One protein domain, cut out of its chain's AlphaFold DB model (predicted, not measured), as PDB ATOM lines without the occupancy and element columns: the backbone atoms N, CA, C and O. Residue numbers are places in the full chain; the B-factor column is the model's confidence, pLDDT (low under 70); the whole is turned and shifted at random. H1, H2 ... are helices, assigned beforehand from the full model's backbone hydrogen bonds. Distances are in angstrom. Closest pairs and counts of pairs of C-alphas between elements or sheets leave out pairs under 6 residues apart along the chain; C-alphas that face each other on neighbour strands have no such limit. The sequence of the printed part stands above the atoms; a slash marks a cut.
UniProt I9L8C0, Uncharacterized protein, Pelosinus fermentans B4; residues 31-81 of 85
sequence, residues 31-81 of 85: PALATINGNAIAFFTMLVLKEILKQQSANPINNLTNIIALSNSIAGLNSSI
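Overview. This is residues 31 to 81 of the 85 residues of an uncharacterized protein of Pelosinus fermentans B4 (UniProt I9L8C0). A long helical hairpin makes a rod: the longer helix H1 runs nearly its whole length, and the shorter H2 folds back side by side with it. Residues 57 to 63 make the turn at one end, and at the other H1 runs on past the end of H2. The printed part has 51 residues, with two named helices in the order H1, H2 and no named strand; the class is all helix. It is loose, with a radius of gyration of the C-alphas of 13.0 A, and spans 44 by 15 by 8 A.

Arrangement. H1, residues 31 to 56, and H2, residues 64 to 80, form a helical hairpin. They touch, with 17 pairs of C-alphas within 8 A; the closest C-alphas are those of Met 46 and Ile 74, 5.6 A apart. They run opposite ways at a shallow tilt of 15 degrees. In H1 and H2, every O i to N i+4 pair is within hydrogen-bond range.

Along the chain. H1 is 37.4 A long from C-alpha 31 at (140.374, 97.289, 113.719) to C-alpha 56. H2 measures 24.6 A and ends at C-alpha 80, (132.840, 110.388, 109.027).

Size, cuts and confidence. The C-alphas of Pro 31 and Ile 61 are the two farthest apart, at 44.4 A. The printed part has no cut, and the link from H1 to H2 is short. Mean pLDDT of the printed part is 94.2; residues 31 to 32 are under 70.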
ATOM      1  N   PRO A  31     141.445  96.323 113.999       62.19
ATOM      2  CA  PRO A  31     140.374  97.289 113.719       62.19
ATOM      3  C   PRO A  31     140.880  98.735 113.568       62.19
ATOM      4  O   PRO A  31     140.303  99.543 112.830       62.19
ATOM      5  N   ALA A  32     141.990  99.057 114.239       66.31
ATOM      6  CA  ALA A  32     142.674 100.336 114.103       66.31
ATOM      7  C   ALA A  32     143.155 100.578 112.663       66.31
ATOM      8  O   ALA A  32     143.018 101.688 112.162       66.31
ATOM      9  N   LEU A  33     143.632  99.548 111.953       76.75
ATOM     10  CA  LEU A  33     144.137  99.676 110.584       76.75
ATOM     11  C   LEU A  33     143.011  99.986 109.588       76.75
ATOM     12  O   LEU A  33     143.170 100.840 108.719       76.75
ATOM     13  N   ALA A  34     141.845  99.355 109.754       81.88
ATOM     14  CA  ALA A  34     140.660  99.667 108.957       81.88
ATOM     15  C   ALA A  34     140.192 101.116 109.183       81.88
ATOM     16  O   ALA A  34     139.858 101.819 108.229       81.88
ATOM     17  N   THR A  35     140.227 101.583 110.434       86.12
ATOM     18  CA  THR A  35     139.863 102.963 110.791       86.12
ATOM     19  C   THR A  35     140.868 103.978 110.240       86.12
ATOM     20  O   THR A  35     140.460 104.972 109.643       86.12
ATOM     21  N   ILE A  36     142.171 103.706 110.362       89.06
ATOM     22  CA  ILE A  36     143.247 104.530 109.786       89.06
ATOM     23  C   ILE A  36     143.070 104.648 108.271       89.06
ATOM     24  O   ILE A  36     143.052 105.757 107.741       89.06
ATOM     25  N   ASN A  37     142.884 103.521 107.581       88.25
ATOM     26  CA  ASN A  37     142.716 103.504 106.130       88.25
ATOM     27  C   ASN A  37     141.447 104.252 105.699       88.25
ATOM     28  O   ASN A  37     141.494 105.041 104.756       88.25
ATOM     29  N   GLY A  38     140.331 104.061 106.409       90.62
ATOM     30  CA  GLY A  38     139.087 104.790 106.152       90.62
ATOM     31  C   GLY A  38     139.250 106.304 106.304       90.62
ATOM     32  O   GLY A  38     138.860 107.058 105.413       90.62
ATOM     33  N   ASN A  39     139.899 106.753 107.383       92.94
ATOM     34  CA  ASN A  39     140.208 108.167 107.598       92.94
ATOM     35  C   ASN A  39     141.122 108.723 106.497       92.94
ATOM     36  O   ASN A  39     140.878 109.818 105.993       92.94
ATOM     37  N   ALA A  40     142.157 107.978 106.096       92.62
ATOM     38  CA  ALA A  40     143.078 108.397 105.041       92.62
ATOM     39  C   ALA A  40     142.357 108.600 103.698       92.62
ATOM     40  O   ALA A  40     142.583 109.608 103.026       92.62
ATOM     41  N   ILE A  41     141.442 107.691 103.341       93.94
ATOM     42  CA  ILE A  41     140.594 107.827 102.151       93.94
ATOM     43  C   ILE A  41     139.722 109.081 102.262       93.94
ATOM     44  O   ILE A  41     139.711 109.888 101.334       93.94
ATOM     45  N   ALA A  42     139.051 109.295 103.400       95.50
ATOM     46  CA  ALA A  42     138.208 110.472 103.609       95.50
ATOM     47  C   ALA A  42     138.998 111.782 103.445       95.50
ATOM     48  O   ALA A  42     138.566 112.671 102.708       95.50
ATOM     49  N   PHE A  43     140.189 111.882 104.044       96.00
ATOM     50  CA  PHE A  43     141.063 113.048 103.893       96.00
ATOM     51  C   PHE A  43     141.505 113.269 102.448       96.00
ATOM     52  O   PHE A  43     141.427 114.394 101.950       96.00
ATOM     53  N   PHE A  44     141.942 112.213 101.760       96.81
ATOM     54  CA  PHE A  44     142.331 112.304 100.356       96.81
ATOM     55  C   PHE A  44     141.170 112.804  99.490       96.81
ATOM     56  O   PHE A  44     141.325 113.761  98.730       96.81
ATOM     57  N   THR A  45     139.979 112.226  99.654       96.56
ATOM     58  CA  THR A  45     138.783 112.661  98.926       96.56
ATOM     59  C   THR A  45     138.437 114.117  99.236       96.56
ATOM     60  O   THR A  45     138.151 114.880  98.315       96.56
ATOM     61  N   MET A  46     138.522 114.552 100.498       97.69
ATOM     62  CA  MET A  46     138.299 115.955 100.862       97.69
ATOM     63  C   MET A  46     139.291 116.909 100.181       97.69
ATOM     64  O   MET A  46     138.891 118.003  99.787       97.69
ATOM     65  N   LEU A  47     140.563 116.526 100.015       97.38
ATOM     66  CA  LEU A  47     141.552 117.340  99.294       97.38
ATOM     67  C   LEU A  47     141.193 117.486  97.811       97.38
ATOM     68  O   LEU A  47     141.223 118.597  97.284       97.38
ATOM     69  N   VAL A  48     140.783 116.393  97.164       97.88
ATOM     70  CA  VAL A  48     140.314 116.421  95.771       97.88
ATOM     71  C   VAL A  48     139.080 117.318  95.631       97.88
ATOM     72  O   VAL A  48     139.045 118.193  94.767       97.88
ATOM     73  N   LEU A  49     138.085 117.167  96.513       97.81
ATOM     74  CA  LEU A  49     136.868 117.983  96.481       97.81
ATOM     75  C   LEU A  49     137.145 119.468  96.737       97.81
ATOM     76  O   LEU A  49     136.483 120.311  96.135       97.81
ATOM     77  N   LYS A  50     138.126 119.808  97.583       97.25
ATOM     78  CA  LYS A  50     138.559 121.198  97.791       97.25
ATOM     79  C   LYS A  50     139.122 121.821  96.514       97.25
ATOM     80  O   LYS A  50     138.803 122.973  96.224       97.25
ATOM     81  N   GLU A  51     139.911 121.082  95.737       97.38
ATOM     82  CA  GLU A  51     140.427 121.596  94.463       97.38
ATOM     83  C   GLU A  51     139.301 121.778  93.435       97.38
ATOM     84  O   GLU A  51     139.235 122.805  92.762       97.38
ATOM     85  N   ILE A  52     138.344 120.846  93.372       97.44
ATOM     86  CA  ILE A  52     137.161 120.994  92.508       97.44
ATOM     87  C   ILE A  52     136.329 122.210  92.944       97.44
ATOM     88  O   ILE A  52     135.916 123.010  92.108       97.44
ATOM     89  N   LEU A  53     136.116 122.398  94.248       97.38
ATOM     90  CA  LEU A  53     135.397 123.551  94.789       97.38
ATOM     91  C   LEU A  53     136.069 124.871  94.393       97.38
ATOM     92  O   LEU A  53     135.392 125.805  93.961       97.38
ATOM     93  N   LYS A  54     137.402 124.933  94.469       97.25
ATOM     94  CA  LYS A  54     138.182 126.081  94.001       97.25
ATOM     95  C   LYS A  54     137.948 126.352  92.513       97.25
ATOM     96  O   LYS A  54     137.732 127.503  92.145       97.25
ATOM     97  N   GLN A  55     137.905 125.327  91.667       97.25
ATOM     98  CA  GLN A  55     137.584 125.497  90.243       97.25
ATOM     99  C   GLN A  55     136.161 126.041  90.035       97.25
ATOM    100  O   GLN A  55     135.966 126.971  89.253       97.25
ATOM    101  N   GLN A  56     135.168 125.528  90.773       97.06
ATOM    102  CA  GLN A  56     133.784 126.015  90.689       97.06
ATOM    103  C   GLN A  56     133.650 127.474  91.151       97.06
ATOM    104  O   GLN A  56     132.828 128.220  90.613       97.06
ATOM    105  N   SER A  57     134.488 127.899  92.102       93.31
ATOM    106  CA  SER A  57     134.493 129.264  92.641       93.31
ATOM    107  C   SER A  57     134.921 130.342  91.640       93.31
ATOM    108  O   SER A  57     134.694 131.519  91.901       93.31
ATOM    109  N   ALA A  58     135.468 129.967  90.476       96.50
ATOM    110  CA  ALA A  58     135.797 130.912  89.407       96.50
ATOM    111  C   ALA A  58     134.558 131.632  88.837       96.50
ATOM    112  O   ALA A  58     134.672 132.748  88.334       96.50
ATOM    113  N   ASN A  59     133.373 131.017  88.927       95.88
ATOM    114  CA  ASN A  59     132.098 131.651  88.589       95.88
ATOM    115  C   ASN A  59     131.021 131.273  89.623       95.88
ATOM    116  O   ASN A  59     130.202 130.381  89.387       95.88
ATOM    117  N   PRO A  60     131.030 131.919  90.799       92.00
ATOM    118  CA  PRO A  60     130.298 131.428  91.960       92.00
ATOM    119  C   PRO A  60     128.782 131.602  91.843       92.00
ATOM    120  O   PRO A  60     128.045 130.805  92.412       92.00
ATOM    121  N   ILE A  61     128.304 132.599  91.087       96.56
ATOM    122  CA  ILE A  61     126.866 132.821  90.873       96.56
ATOM    123  C   ILE A  61     126.290 131.699  90.005       96.56
ATOM    124  O   ILE A  61     125.298 131.078  90.378       96.56
ATOM    125  N   ASN A  62     126.953 131.385  88.887       97.44
ATOM    126  CA  ASN A  62     126.481 130.347  87.969       97.44
ATOM    127  C   ASN A  62     126.672 128.931  88.534       97.44
ATOM    128  O   ASN A  62     125.920 128.027  88.184       97.44
ATOM    129  N   ASN A  63     127.646 128.741  89.430       97.81
ATOM    130  CA  ASN A  63     127.980 127.438  90.008       97.81
ATOM    131  C   ASN A  63     127.497 127.265  91.457       97.81
ATOM    132  O   ASN A  63     127.927 126.322  92.124       97.81
ATOM    133  N   LEU A  64     126.620 128.139  91.963       97.31
ATOM    134  CA  LEU A  64     126.212 128.148  93.373       97.31
ATOM    135  C   LEU A  64     125.704 126.779  93.852       97.31
ATOM    136  O   LEU A  64     126.114 126.300  94.909       97.31
ATOM    137  N   THR A  65     124.877 126.104  93.050       98.06
ATOM    138  CA  THR A  65     124.369 124.758  93.360       98.06
ATOM    139  C   THR A  65     125.499 123.736  93.511       98.06
ATOM    140  O   THR A  65     125.507 122.963  94.470       98.06
ATOM    141  N   ASN A  66     126.490 123.761  92.614       97.56
ATOM    142  CA  ASN A  66     127.645 122.862  92.676       97.56
ATOM    143  C   ASN A  66     128.516 123.165  93.898       97.56
ATOM    144  O   ASN A  66     128.978 122.248  94.571       97.56
ATOM    145  N   ILE A  67     128.711 124.447  94.214       98.38
ATOM    146  CA  ILE A  67     129.461 124.902  95.388       98.38
ATOM    147  C   ILE A  67     128.810 124.390  96.675       98.38
ATOM    148  O   ILE A  67     129.503 123.835  97.530       98.38
ATOM    149  N   ILE A  68     127.488 124.515  96.800       98.25
ATOM    150  CA  ILE A  68     126.732 124.003  97.951       98.25
ATOM    151  C   ILE A  68     126.866 122.478  98.041       98.25
ATOM    152  O   ILE A  68     127.187 121.954  99.107       98.25
ATOM    153  N   ALA A  69     126.685 121.761  96.928       98.12
ATOM    154  CA  ALA A  69     126.792 120.304  96.899       98.12
ATOM    155  C   ALA A  69     128.190 119.808  97.312       98.12
ATOM    156  O   ALA A  69     128.309 118.919  98.154       98.12
ATOM    157  N   LEU A  70     129.253 120.412  96.775       98.38
ATOM    158  CA  LEU A  70     130.636 120.079  97.131       98.38
ATOM    159  C   LEU A  70     130.928 120.378  98.603       98.38
ATOM    160  O   LEU A  70     131.538 119.557  99.286       98.38
ATOM    161  N   SER A  71     130.455 121.520  99.102       98.06
ATOM    162  CA  SER A  71     130.637 121.921 100.500       98.06
ATOM    163  C   SER A  71     129.964 120.934 101.458       98.06
ATOM    164  O   SER A  71     130.577 120.511 102.438       98.06
ATOM    165  N   ASN A  72     128.746 120.492 101.133       98.50
ATOM    166  CA  ASN A  72     128.024 119.487 101.912       98.50
ATOM    167  C   ASN A  72     128.722 118.120 101.881       98.50
ATOM    168  O   ASN A  72     128.843 117.477 102.922       98.50
ATOM    169  N   SER A  73     129.245 117.694 100.727       98.31
ATOM    170  CA  SER A  73     130.030 116.456 100.621       98.31
ATOM    171  C   SER A  73     131.303 116.500 101.473       98.31
ATOM    172  O   SER A  73     131.617 115.530 102.161       98.31
ATOM    173  N   ILE A  74     132.015 117.633 101.485       98.38
ATOM    174  CA  ILE A  74     133.198 117.830 102.337       98.38
ATOM    175  C   ILE A  74     132.812 117.772 103.819       98.38
ATOM    176  O   ILE A  74     133.498 117.111 104.597       98.38
ATOM    177  N   ALA A  75     131.714 118.422 104.216       98.25
ATOM    178  CA  ALA A  75     131.221 118.375 105.591       98.25
ATOM    179  C   ALA A  75     130.831 116.946 106.013       98.25
ATOM    180  O   ALA A  75     131.191 116.507 107.105       98.25
ATOM    181  N   GLY A  76     130.170 116.198 105.124       97.94
ATOM    182  CA  GLY A  76     129.821 114.793 105.340       97.94
ATOM    183  C   GLY A  76     131.053 113.911 105.547       97.94
ATOM    184  O   GLY A  76     131.117 113.173 106.529       97.94
ATOM    185  N   LEU A  77     132.071 114.037 104.691       97.12
ATOM    186  CA  LEU A  77     133.343 113.323 104.858       97.12
ATOM    187  C   LEU A  77     134.061 113.713 106.152       97.12
ATOM    188  O   LEU A  77     134.583 112.851 106.849       97.12
ATOM    189  N   ASN A  78     134.051 114.995 106.518       96.81
ATOM    190  CA  ASN A  78     134.654 115.432 107.772       96.81
ATOM    191  C   ASN A  78     133.974 114.779 108.985       96.81
ATOM    192  O   ASN A  78     134.643 114.375 109.929       96.81
ATOM    193  N   SER A  79     132.645 114.647 108.942       97.00
ATOM    194  CA  SER A  79     131.874 113.999 110.008       97.00
ATOM    195  C   SER A  79     132.084 112.482 110.099       97.00
ATOM    196  O   SER A  79     131.784 111.897 111.138       97.00
ATOM    197  N   SER A  80     132.599 111.836 109.044       94.38
ATOM    198  CA  SER A  80     132.840 110.388 109.027       94.38
ATOM    199  C   SER A  80     134.216 109.984 109.568       94.38
ATOM    200  O   SER A  80     134.438 108.797 109.827       94.38
ATOM    201  N   ILE A  81     135.123 110.946 109.775       94.12
ATOM    202  CA  ILE A  81     136.450 110.709 110.353       94.12
ATOM    203  C   ILE A  81     136.301 110.276 111.810       94.12
ATOM    204  O   ILE A  81     135.689 110.961 112.630       94.12
TER     205      ILE A  81